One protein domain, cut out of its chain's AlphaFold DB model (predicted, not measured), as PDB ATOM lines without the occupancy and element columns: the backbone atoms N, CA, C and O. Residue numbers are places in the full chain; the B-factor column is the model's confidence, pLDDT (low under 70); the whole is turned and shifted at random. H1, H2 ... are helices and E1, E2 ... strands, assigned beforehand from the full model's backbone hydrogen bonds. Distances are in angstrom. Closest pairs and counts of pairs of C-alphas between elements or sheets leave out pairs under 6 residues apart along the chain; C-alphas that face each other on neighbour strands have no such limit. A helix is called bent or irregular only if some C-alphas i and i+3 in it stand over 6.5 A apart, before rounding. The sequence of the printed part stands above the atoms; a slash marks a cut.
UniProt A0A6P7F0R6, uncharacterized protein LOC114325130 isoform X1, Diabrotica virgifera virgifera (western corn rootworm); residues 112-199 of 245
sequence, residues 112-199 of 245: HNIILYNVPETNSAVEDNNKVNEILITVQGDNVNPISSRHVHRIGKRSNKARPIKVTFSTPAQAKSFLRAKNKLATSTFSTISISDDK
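What this domain is: This is residues 112 to 199 of the 245 residues of the protein "uncharacterized protein LOC114325130 isoform X1" of Diabrotica virgifera virgifera (western corn rootworm) (UniProt A0A6P7F0R6). Two helices cover one face of a twisted antiparallel sheet, ordered E2, E3, E1, E4: H1 crosses E2 and E3, while H2 runs along E1 and E4. The 88 printed residues hold, in chain order, E1, H1, E2, E3, H2 and E4, a mixed class. The whole is compact, with a radius of gyration of the C-alphas of 12.2 A and spans of 37 by 27 by 25 A.

How they stand to each other: Within hydrogen-bond range, N 153 of E2, residues 151 to 154, is 3.1 A from O 166 of its hairpin partner E3, residues 165 to 168. N 114 of E1, residues 113 to 117, is 2.9 A from O 167; N 115 is 2.8 A from O 196 of E4, residues 194 to 197. H1, residues 125 to 140, and H2, residues 172 to 187, have heights over the sheet of 9.2 A and 8.5 A on the same face. They touch, about perpendicular at 80 degrees; the closest C-alphas, Val 139 and Lys 184, are 5.8 A apart. H1 touches H2 with residues 135 to 140 alone. E1, H1, E2 and E3, H2, E4 are split strand-helix-strand units, a third strand between each two, with right-handed crossovers. Every O i to N i+4 pair is within range in H1, 7 of 12 in H2.

Where its parts are: E1 begins at C-alpha 113 (10.071, 22.734, 87.708); E4 ends at C-alpha 197 (11.903, 28.841, 89.236). H1 spans 22.2 A; H2 spans 25.4 A and is irregular, C-alphas 180 and 183 being 7.6 A apart.

The domain as a whole: The printed part has no cut and no long link; the farthest C-alphas, Val 144 and Asn 160, are 38.8 A apart. Residue 144 alone has pLDDT under 70.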
ATOM      1  N   HIS A 112      13.102  21.668  85.016       97.69
ATOM      2  CA  HIS A 112      11.770  21.197  84.640       97.69
ATOM      3  C   HIS A 112      10.662  21.716  85.560       97.69
ATOM      4  O   HIS A 112       9.493  21.434  85.311       97.69
ATOM      5  N   ASN A 113      11.004  22.423  86.639       98.25
ATOM      6  CA  ASN A 113      10.071  22.734  87.708       98.25
ATOM      7  C   ASN A 113       9.803  24.235  87.822       98.25
ATOM      8  O   ASN A 113      10.691  25.073  87.651       98.25
ATOM      9  N   ILE A 114       8.580  24.557  88.227       98.12
ATOM     10  CA  ILE A 114       8.221  25.861  88.784       98.12
ATOM     11  C   ILE A 114       7.656  25.673  90.188       98.12
ATOM     12  O   ILE A 114       7.104  24.620  90.522       98.12
ATOM     13  N   ILE A 115       7.781  26.717  90.997       98.25
ATOM     14  CA  ILE A 115       7.211  26.800  92.334       98.25
ATOM     15  C   ILE A 115       6.114  27.860  92.324       98.25
ATOM     16  O   ILE A 115       6.357  29.015  91.962       98.25
ATOM     17  N   LEU A 116       4.913  27.456  92.726       97.81
ATOM     18  CA  LEU A 116       3.772  28.338  92.935       97.81
ATOM     19  C   LEU A 116       3.660  28.662  94.422       97.81
ATOM     20  O   LEU A 116       3.598  27.757  95.257       97.81
ATOM     21  N   TYR A 117       3.605  29.946  94.755       97.12
ATOM     22  CA  TYR A 117       3.378  30.422  96.117       97.12
ATOM     23  C   TYR A 117       1.980  31.004  96.266       97.12
ATOM     24  O   TYR A 117       1.409  31.511  95.304       97.12
ATOM     25  N   ASN A 118       1.476  30.985  97.501       95.88
ATOM     26  CA  ASN A 118       0.175  31.539  97.884       95.88
ATOM     27  C   ASN A 118      -1.026  30.872  97.195       95.88
ATOM     28  O   ASN A 118      -2.096  31.466  97.124       95.88
ATOM     29  N   VAL A 119      -0.874  29.633  96.719       95.81
ATOM     30  CA  VAL A 119      -2.019  28.823  96.286       95.81
ATOM     31  C   VAL A 119      -2.750  28.337  97.543       95.81
ATOM     32  O   VAL A 119      -2.125  27.604  98.321       95.81
ATOM     33  N   PRO A 120      -4.027  28.714  97.767       94.25
ATOM     34  CA  PRO A 120      -4.784  28.305  98.953       94.25
ATOM     35  C   PRO A 120      -4.695  26.797  99.191       94.25
ATOM     36  O   PRO A 120      -4.694  26.035  98.226       94.25
ATOM     37  N   GLU A 121      -4.557  26.362 100.448       94.06
ATOM     38  CA  GLU A 121      -4.525  24.929 100.780       94.06
ATOM     39  C   GLU A 121      -5.840  24.265 100.366       94.06
ATOM     40  O   GLU A 121      -6.918  24.814 100.589       94.06
ATOM     41  N   THR A 122      -5.728  23.080  99.785       92.94
ATOM     42  CA  THR A 122      -6.861  22.246  99.383       92.94
ATOM     43  C   THR A 122      -6.926  21.005 100.272       92.94
ATOM     44  O   THR A 122      -6.046  20.767 101.114       92.94
ATOM     45  N   ASN A 123      -7.983  20.211 100.118       89.06
ATOM     46  CA  ASN A 123      -8.171  18.996 100.907       89.06
ATOM     47  C   ASN A 123      -7.575  17.754 100.236       89.06
ATOM     48  O   ASN A 123      -7.410  16.730 100.899       89.06
ATOM     49  N   SER A 124      -7.224  17.829  98.949       92.81
ATOM     50  CA  SER A 124      -6.724  16.681  98.195       92.81
ATOM     51  C   SER A 124      -5.724  17.067  97.104       92.81
ATOM     52  O   SER A 124      -5.729  18.174  96.570       92.81
ATOM     53  N   ALA A 125      -4.892  16.101  96.705       92.25
ATOM     54  CA  ALA A 125      -3.987  16.276  95.571       92.25
ATOM     55  C   ALA A 125      -4.741  16.523  94.249       92.25
ATOM     56  O   ALA A 125      -4.210  17.172  93.352       92.25
ATOM     57  N   VAL A 126      -5.974  16.022  94.115       94.44
ATOM     58  CA  VAL A 126      -6.808  16.230  92.920       94.44
ATOM     59  C   VAL A 126      -7.244  17.692  92.821       94.44
ATOM     60  O   VAL A 126      -7.109  18.299  91.762       94.44
ATOM     61  N   GLU A 127      -7.688  18.285  93.931       95.06
ATOM     62  CA  GLU A 127      -8.021  19.712  93.996       95.06
ATOM     63  C   GLU A 127      -6.804  20.592  93.690       95.06
ATOM     64  O   GLU A 127      -6.919  21.551  92.927       95.06
ATOM     65  N   ASP A 128      -5.626  20.235  94.214       94.94
ATOM     66  CA  ASP A 128      -4.375  20.916  93.867       94.94
ATOM     67  C   ASP A 128      -4.077  20.845  92.367       94.94
ATOM     68  O   ASP A 128      -3.750  21.867  91.766       94.94
ATOM     69  N   ASN A 129      -4.213  19.671  91.744       95.31
ATOM     70  CA  ASN A 129      -3.996  19.518  90.303       95.31
ATOM     71  C   ASN A 129      -4.968  20.382  89.490       95.31
ATOM     72  O   ASN A 129      -4.536  21.096  88.587       95.31
ATOM     73  N   ASN A 130      -6.256  20.377  89.840       94.31
ATOM     74  CA  ASN A 130      -7.261  21.200  89.166       94.31
ATOM     75  C   ASN A 130      -6.931  22.690  89.294       94.31
ATOM     76  O   ASN A 130      -6.928  23.415  88.297       94.31
ATOM     77  N   LYS A 131      -6.555  23.136  90.499       94.88
ATOM     78  CA  LYS A 131      -6.201  24.535  90.746       94.88
ATOM     79  C   LYS A 131      -4.949  24.960  89.998       94.88
ATOM     80  O   LYS A 131      -4.902  26.055  89.442       94.88
ATOM     81  N   VAL A 132      -3.941  24.092  89.959       96.00
ATOM     82  CA  VAL A 132      -2.741  24.319  89.155       96.00
ATOM     83  C   VAL A 132      -3.105  24.424  87.680       96.00
ATOM     84  O   VAL A 132      -2.672  25.378  87.043       96.00
ATOM     85  N   ASN A 133      -3.940  23.534  87.145       94.38
ATOM     86  CA  ASN A 133      -4.348  23.585  85.741       94.38
ATOM     87  C   ASN A 133      -5.050  24.907  85.380       94.38
ATOM     88  O   ASN A 133      -4.691  25.510  84.372       94.38
ATOM     89  N   GLU A 134      -5.957  25.419  86.221       93.81
ATOM     90  CA  GLU A 134      -6.581  26.744  86.029       93.81
ATOM     91  C   GLU A 134      -5.536  27.872  85.934       93.81
ATOM     92  O   GLU A 134      -5.595  28.737  85.050       93.81
ATOM     93  N   ILE A 135      -4.547  27.852  86.834       94.88
ATOM     94  CA  ILE A 135      -3.453  28.831  86.859       94.88
ATOM     95  C   ILE A 135      -2.609  28.710  85.584       94.88
ATOM     96  O   ILE A 135      -2.292  29.721  84.957       94.88
ATOM     97  N   LEU A 136      -2.254  27.488  85.175       94.19
ATOM     98  CA  LEU A 136      -1.446  27.243  83.979       94.19
ATOM     99  C   LEU A 136      -2.169  27.703  82.705       94.19
ATOM    100  O   LEU A 136      -1.544  28.371  81.880       94.19
ATOM    101  N   ILE A 137      -3.470  27.425  82.576       92.50
ATOM    102  CA  ILE A 137      -4.310  27.898  81.462       92.50
ATOM    103  C   ILE A 137      -4.301  29.428  81.410       92.50
ATOM    104  O   ILE A 137      -4.040  30.014  80.361       92.50
ATOM    105  N   THR A 138      -4.473  30.088  82.559       92.56
ATOM    106  CA  THR A 138      -4.445  31.558  82.648       92.56
ATOM    107  C   THR A 138      -3.111  32.143  82.167       92.56
ATOM    108  O   THR A 138      -3.075  33.156  81.469       92.56
ATOM    109  N   VAL A 139      -1.985  31.507  82.511       92.00
ATOM    110  CA  VAL A 139      -0.652  31.948  82.064       92.00
ATOM    111  C   VAL A 139      -0.439  31.678  80.570       92.00
ATOM    112  O   VAL A 139       0.194  32.474  79.865       92.00
ATOM    113  N   GLN A 140      -0.971  30.572  80.054       89.44
ATOM    114  CA  GLN A 140      -0.871  30.235  78.636       89.44
ATOM    115  C   GLN A 140      -1.701  31.174  77.761       89.44
ATOM    116  O   GLN A 140      -1.196  31.600  76.721       89.44
ATOM    117  N   GLY A 141      -2.894  31.578  78.201       84.31
ATOM    118  CA  GLY A 141      -3.859  32.279  77.350       84.31
ATOM    119  C   GLY A 141      -4.298  31.397  76.177       84.31
ATOM    120  O   GLY A 141      -4.339  30.177  76.314       84.31
ATOM    121  N   ASP A 142      -4.540  32.003  75.013       75.88
ATOM    122  CA  ASP A 142      -5.115  31.348  73.823       75.88
ATOM    123  C   ASP A 142      -4.130  30.442  73.047       75.88
ATOM    124  O   ASP A 142      -4.088  30.428  71.817       75.88
ATOM    125  N   ASN A 143      -3.278  29.689  73.747       75.62
ATOM    126  CA  ASN A 143      -2.349  28.764  73.102       75.62
ATOM    127  C   ASN A 143      -3.090  27.571  72.478       75.62
ATOM    128  O   ASN A 143      -3.821  26.856  73.155       75.62
ATOM    129  N   VAL A 144      -2.799  27.301  71.201       60.53
ATOM    130  CA  VAL A 144      -3.409  26.218  70.401       60.53
ATOM    131  C   VAL A 144      -3.042  24.816  70.917       60.53
ATOM    132  O   VAL A 144      -3.749  23.851  70.645       60.53
ATOM    133  N   ASN A 145      -1.956  24.689  71.687       75.00
ATOM    134  CA  ASN A 145      -1.541  23.433  72.311       75.00
ATOM    135  C   ASN A 145      -1.230  23.648  73.806       75.00
ATOM    136  O   ASN A 145      -0.115  24.074  74.138       75.00
ATOM    137  N   PRO A 146      -2.201  23.419  74.710       77.12
ATOM    138  CA  PRO A 146      -2.024  23.684  76.129       77.12
ATOM    139  C   PRO A 146      -0.971  22.753  76.740       77.12
ATOM    140  O   PRO A 146      -1.000  21.534  76.580       77.12
ATOM    141  N   ILE A 147      -0.014  23.343  77.457       83.81
ATOM    142  CA  ILE A 147       1.048  22.590  78.130       83.81
ATOM    143  C   ILE A 147       0.512  22.081  79.468       83.81
ATOM    144  O   ILE A 147       0.209  22.879  80.358       83.81
ATOM    145  N   SER A 148       0.489  20.764  79.638       85.56
ATOM    146  CA  SER A 148       0.113  20.120  80.897       85.56
ATOM    147  C   SER A 148       1.323  19.862  81.794       85.56
ATOM    148  O   SER A 148       2.432  19.581  81.326       85.56
ATOM    149  N   SER A 149       1.110  19.924  83.107       89.19
ATOM    150  CA  SER A 149       2.096  19.462  84.084       89.19
ATOM    151  C   SER A 149       2.186  17.937  84.110       89.19
ATOM    152  O   SER A 149       1.180  17.250  83.968       89.19
ATOM    153  N   ARG A 150       3.385  17.410  84.371       91.69
ATOM    154  CA  ARG A 150       3.636  15.977  84.582       91.69
ATOM    155  C   ARG A 150       3.364  15.549  86.022       91.69
ATOM    156  O   ARG A 150       2.896  14.442  86.252       91.69
ATOM    157  N   HIS A 151       3.712  16.395  86.989       95.75
ATOM    158  CA  HIS A 151       3.552  16.085  88.407       95.75
ATOM    159  C   HIS A 151       3.345  17.357  89.230       95.75
ATOM    160  O   HIS A 151       4.002  18.370  88.983       95.75
ATOM    161  N   VAL A 152       2.458  17.284  90.223       97.00
ATOM    162  CA  VAL A 152       2.079  18.395  91.103       97.00
ATOM    163  C   VAL A 152       2.066  17.899  92.543       97.00
ATOM    164  O   VAL A 152       1.408  16.909  92.850       97.00
ATOM    165  N   HIS A 153       2.787  18.579  93.436       96.31
ATOM    166  CA  HIS A 153       2.751  18.276  94.870       96.31
ATOM    167  C   HIS A 153       3.129  19.486  95.725       96.31
ATOM    168  O   HIS A 153       3.913  20.345  95.316       96.31
ATOM    169  N   ARG A 154       2.608  19.537  96.954       96.44
ATOM    170  CA  ARG A 154       2.978  20.563  97.939       96.44
ATOM    171  C   ARG A 154       4.325  20.262  98.583       96.44
ATOM    172  O   ARG A 154       4.632  19.113  98.892       96.44
ATOM    173  N   ILE A 155       5.101  21.310  98.842       95.25
ATOM    174  CA  ILE A 155       6.393  21.227  99.524       95.25
ATOM    175  C   ILE A 155       6.235  21.656 100.985       95.25
ATOM    176  O   ILE A 155       5.727  22.737 101.281       95.25
ATOM    177  N   GLY A 156       6.757  20.838 101.900       93.00
ATOM    178  CA  GLY A 156       6.853  21.160 103.321       93.00
ATOM    179  C   GLY A 156       5.664  20.698 104.166       93.00
ATOM    180  O   GLY A 156       4.710  20.073 103.690       93.00
ATOM    181  N   LYS A 157       5.752  20.997 105.466       91.50
ATOM    182  CA  LYS A 157       4.746  20.638 106.474       91.50
ATOM    183  C   LYS A 157       3.621  21.670 106.502       91.50
ATOM    184  O   LYS A 157       3.854  22.850 106.244       91.50
ATOM    185  N   ARG A 158       2.396  21.215 106.780       90.56
ATOM    186  CA  ARG A 158       1.218  22.091 106.852       90.56
ATOM    187  C   ARG A 158       1.409  23.104 107.985       90.56
ATOM    188  O   ARG A 158       1.921  22.753 109.045       90.56
ATOM    189  N   SER A 159       1.046  24.357 107.733       88.12
ATOM    190  CA  SER A 159       1.193  25.465 108.681       88.12
ATOM    191  C   SER A 159       0.082  26.496 108.469       88.12
ATOM    192  O   SER A 159      -0.753  26.320 107.585       88.12
ATOM    193  N   ASN A 160       0.111  27.600 109.220       89.69
ATOM    194  CA  ASN A 160      -0.803  28.732 109.009       89.69
ATOM    195  C   ASN A 160      -0.614  29.406 107.639       89.69
ATOM    196  O   ASN A 160      -1.512  30.090 107.159       89.69
ATOM    197  N   LYS A 161       0.556  29.237 107.007       90.06
ATOM    198  CA  LYS A 161       0.817  29.715 105.647       90.06
ATOM    199  C   LYS A 161       0.619  28.582 104.651       90.06
ATOM    200  O   LYS A 161       1.087  27.464 104.881       90.06
ATOM    201  N   ALA A 162      -0.017  28.911 103.529       94.06
ATOM    202  CA  ALA A 162      -0.198  27.981 102.427       94.06
ATOM    203  C   ALA A 162       1.156  27.482 101.909       94.06
ATOM    204  O   ALA A 162       2.059  28.275 101.616       94.06
ATOM    205  N   ARG A 163       1.301  26.161 101.803       96.00
ATOM    206  CA  ARG A 163       2.533  25.547 101.315       96.00
ATOM    207  C   ARG A 163       2.736  25.824  99.829       96.00
ATOM    208  O   ARG A 163       1.762  25.767  99.073       96.00
ATOM    209  N   PRO A 164       3.987  26.039  99.391       97.38
ATOM    210  CA  PRO A 164       4.299  26.136  97.975       97.38
ATOM    211  C   PRO A 164       3.955  24.840  97.237       97.38
ATOM    212  O   PRO A 164       4.123  23.748  97.786       97.38
ATOM    213  N   ILE A 165       3.536  24.957  95.980       97.94
ATOM    214  CA  ILE A 165       3.300  23.816  95.094       97.94
ATOM    215  C   ILE A 165       4.451  23.718  94.099       97.94
ATOM    216  O   ILE A 165       4.753  24.683  93.397       97.94
ATOM    217  N   LYS A 166       5.078  22.545  94.020       98.19
ATOM    218  CA  LYS A 166       6.016  22.200  92.959       98.19
ATOM    219  C   LYS A 166       5.263  21.578  91.800       98.19
ATOM    220  O   LYS A 166       4.563  20.580  91.967       98.19
ATOM    221  N   VAL A 167       5.466  22.163  90.629       98.12
ATOM    222  CA  VAL A 167       4.921  21.687  89.362       98.12
ATOM    223  C   VAL A 167       6.092  21.284  88.482       98.12
ATOM    224  O   VAL A 167       6.971  22.103  88.221       98.12
ATOM    225  N   THR A 168       6.112  20.029  88.048       97.81
ATOM    226  CA  THR A 168       7.144  19.456  87.177       97.81
ATOM    227  C   THR A 168       6.576  19.249  85.783       97.81
ATOM    228  O   THR A 168       5.489  18.691  85.629       97.81
ATOM    229  N   PHE A 169       7.326  19.666  84.769       97.19
ATOM    230  CA  PHE A 169       6.986  19.533  83.355       97.19
ATOM    231  C   PHE A 169       7.827  18.456  82.669       97.19
ATOM    232  O   PHE A 169       8.808  17.958  83.223       97.19
ATOM    233  N   SER A 170       7.445  18.099  81.445       95.56
ATOM    234  CA  SER A 170       8.183  17.119  80.646       95.56
ATOM    235  C   SER A 170       9.481  17.688  80.085       95.56
ATOM    236  O   SER A 170      10.424  16.932  79.874       95.56
ATOM    237  N   THR A 171       9.554  19.005  79.857       95.88
ATOM    238  CA  THR A 171      10.768  19.661  79.351       95.88
ATOM    239  C   THR A 171      11.078  20.972  80.087       95.88
ATOM    240  O   THR A 171      10.165  21.646  80.574       95.88
ATOM    241  N   PRO A 172      12.349  21.418  80.124       96.38
ATOM    242  CA  PRO A 172      12.710  22.705  80.727       96.38
ATOM    243  C   PRO A 172      12.130  23.903  79.966       96.38
ATOM    244  O   PRO A 172      11.859  24.960  80.538       96.38
ATOM    245  N   ALA A 173      11.923  23.750  78.653       95.12
ATOM    246  CA  ALA A 173      11.340  24.785  77.806       95.12
ATOM    247  C   ALA A 173       9.901  25.122  78.226       95.12
ATOM    248  O   ALA A 173       9.529  26.296  78.232       95.12
ATOM    249  N   GLN A 174       9.132  24.108  78.642       95.06
ATOM    250  CA  GLN A 174       7.789  24.277  79.194       95.06
ATOM    251  C   GLN A 174       7.830  25.094  80.488       95.06
ATOM    252  O   GLN A 174       7.189  26.134  80.566       95.06
ATOM    253  N   ALA A 175       8.657  24.718  81.469       96.38
ATOM    254  CA  ALA A 175       8.812  25.496  82.704       96.38
ATOM    255  C   ALA A 175       9.188  26.965  82.418       96.38
ATOM    256  O   ALA A 175       8.612  27.907  82.971       96.38
ATOM    257  N   LYS A 176      10.129  27.172  81.487       94.81
ATOM    258  CA  LYS A 176      10.605  28.500  81.088       94.81
ATOM    259  C   LYS A 176       9.526  29.348  80.410       94.81
ATOM    260  O   LYS A 176       9.545  30.567  80.587       94.81
ATOM    261  N   SER A 177       8.602  28.755  79.650       94.56
ATOM    262  CA  SER A 177       7.513  29.508  79.013       94.56
ATOM    263  C   SER A 177       6.570  30.108  80.062       94.56
ATOM    264  O   SER A 177       6.280  31.304  79.998       94.56
ATOM    265  N   PHE A 178       6.214  29.346  81.103       94.62
ATOM    266  CA  PHE A 178       5.418  29.857  82.225       94.62
ATOM    267  C   PHE A 178       6.143  30.958  82.996       94.62
ATOM    268  O   PHE A 178       5.549  31.987  83.310       94.62
ATOM    269  N   LEU A 179       7.444  30.799  83.256       94.88
ATOM    270  CA  LEU A 179       8.235  31.820  83.953       94.88
ATOM    271  C   LEU A 179       8.305  33.149  83.190       94.88
ATOM    272  O   LEU A 179       8.374  34.202  83.823       94.88
ATOM    273  N   ARG A 180       8.277  33.109  81.852       93.12
ATOM    274  CA  ARG A 180       8.233  34.304  80.991       93.12
ATOM    275  C   ARG A 180       6.857  34.965  80.985       93.12
ATOM    276  O   ARG A 180       6.775  36.187  80.974       93.12
ATOM    277  N   ALA A 181       5.793  34.167  81.009       93.12
ATOM    278  CA  ALA A 181       4.416  34.649  80.928       93.12
ATOM    279  C   ALA A 181       3.764  34.922  82.299       93.12
ATOM    280  O   ALA A 181       2.644  35.426  82.346       93.12
ATOM    281  N   LYS A 182       4.450  34.645  83.418       93.38
ATOM    282  CA  LYS A 182       3.901  34.758  84.783       93.38
ATOM    283  C   LYS A 182       3.308  36.124  85.138       93.38
ATOM    284  O   LYS A 182       2.438  36.191  85.997       93.38
ATOM    285  N   ASN A 183       3.747  37.201  84.481       92.19
ATOM    286  CA  ASN A 183       3.208  38.544  84.711       92.19
ATOM    287  C   ASN A 183       1.716  38.644  84.353       92.19
ATOM    288  O   ASN A 183       1.027  39.489  84.913       92.19
ATOM    289  N   LYS A 184       1.193  37.748  83.501       92.06
ATOM    290  CA  LYS A 184      -0.244  37.648  83.200       92.06
ATOM    291  C   LYS A 184      -1.099  37.322  84.430       92.06
ATOM    292  O   LYS A 184      -2.288  37.616  84.431       92.06
ATOM    293  N   LEU A 185      -0.512  36.739  85.482       93.19
ATOM    294  CA  LEU A 185      -1.231  36.513  86.737       93.19
ATOM    295  C   LEU A 185      -1.568  37.818  87.457       93.19
ATOM    296  O   LEU A 185      -2.592  37.885  88.121       93.19
ATOM    297  N   ALA A 186      -0.743  38.859  87.313       91.62
ATOM    298  CA  ALA A 186      -0.953  40.122  88.019       91.62
ATOM    299  C   ALA A 186      -2.287  40.790  87.643       91.62
ATOM    300  O   ALA A 186      -2.862  41.507  88.454       91.62
ATOM    301  N   THR A 187      -2.781  40.530  86.431       90.44
ATOM    302  CA  THR A 187      -4.035  41.072  85.893       90.44
ATOM    303  C   THR A 187      -5.188  40.067  85.913       90.44
ATOM    304  O   THR A 187      -6.240  40.349  85.350       90.44
ATOM    305  N   SER A 188      -5.003  38.883  86.503       92.06
ATOM    306  CA  SER A 188      -6.028  37.837  86.553       92.06
ATOM    307  C   SER A 188      -6.612  37.673  87.959       92.06
ATOM    308  O   SER A 188      -6.205  38.333  88.917       92.06
ATOM    309  N   THR A 189      -7.548  36.735  88.102       93.06
ATOM    310  CA  THR A 189      -8.098  36.302  89.398       93.06
ATOM    311  C   THR A 189      -7.046  35.686  90.333       93.06
ATOM    312  O   THR A 189      -7.313  35.487  91.516       93.06
ATOM    313  N   PHE A 190      -5.839  35.413  89.829       94.69
ATOM    314  CA  PHE A 190      -4.724  34.807  90.552       94.69
ATOM    315  C   PHE A 190      -3.609  35.812  90.893       94.69
ATOM    316  O   PHE A 190      -2.457  35.418  91.071       94.69
ATOM    317  N   SER A 191      -3.927  37.103  91.016       94.75
ATOM    318  CA  SER A 191      -2.952  38.179  91.272       94.75
ATOM    319  C   SER A 191      -2.143  38.034  92.568       94.75
ATOM    320  O   SER A 191      -1.041  38.573  92.675       94.75
ATOM    321  N   THR A 192      -2.642  37.273  93.545       94.94
ATOM    322  CA  THR A 192      -1.945  36.970  94.808       94.94
ATOM    323  C   THR A 192      -0.943  35.817  94.692       94.94
ATOM    324  O   THR A 192      -0.079  35.648  95.564       94.94
ATOM    325  N   ILE A 193      -1.038  35.023  93.622       96.19
ATOM    326  CA  ILE A 193      -0.180  33.873  93.350       96.19
ATOM    327  C   ILE A 193       1.077  34.355  92.638       96.19
ATOM    328  O   ILE A 193       1.032  35.145  91.697       96.19
ATOM    329  N   SER A 194       2.225  33.835  93.064       95.88
ATOM    330  CA  SER A 194       3.497  34.117  92.402       95.88
ATOM    331  C   SER A 194       4.165  32.840  91.917       95.88
ATOM    332  O   SER A 194       4.106  31.800  92.574       95.88
ATOM    333  N   ILE A 195       4.813  32.939  90.753       96.69
ATOM    334  CA  ILE A 195       5.582  31.853  90.142       96.69
ATOM    335  C   ILE A 195       7.074  32.177  90.224       96.69
ATOM    336  O   ILE A 195       7.527  33.247  89.787       96.69
ATOM    337  N   SER A 196       7.855  31.220  90.715       96.12
ATOM    338  CA  SER A 196       9.311  31.236  90.603       96.12
ATOM    339  C   SER A 196       9.848  29.945  90.002       96.12
ATOM    340  O   SER A 196       9.188  28.914  89.969       96.12
ATOM    341  N   ASP A 197      11.088  30.006  89.544       95.62
ATOM    342  CA  ASP A 197      11.903  28.841  89.236       95.62
ATOM    343  C   ASP A 197      12.279  28.074  90.516       95.62
ATOM    344  O   ASP A 197      12.433  28.669  91.592       95.62
ATOM    345  N   ASP A 198      12.421  26.753  90.390       97.38
ATOM    346  CA  ASP A 198      12.914  25.853  91.438       97.38
ATOM    347  C   ASP A 198      14.442  25.976  91.534       97.38
ATOM    348  O   ASP A 198      15.191  25.392  90.755       97.38
ATOM    349  N   LYS A 199      14.919  26.801  92.465       95.06
ATOM    350  CA  LYS A 199      16.353  27.046  92.658       95.06
ATOM    351  C   LYS A 199      16.994  26.001  93.570       95.06
ATOM    352  O   LYS A 199      16.397  25.571  94.567       95.06
TER     353      LYS A 199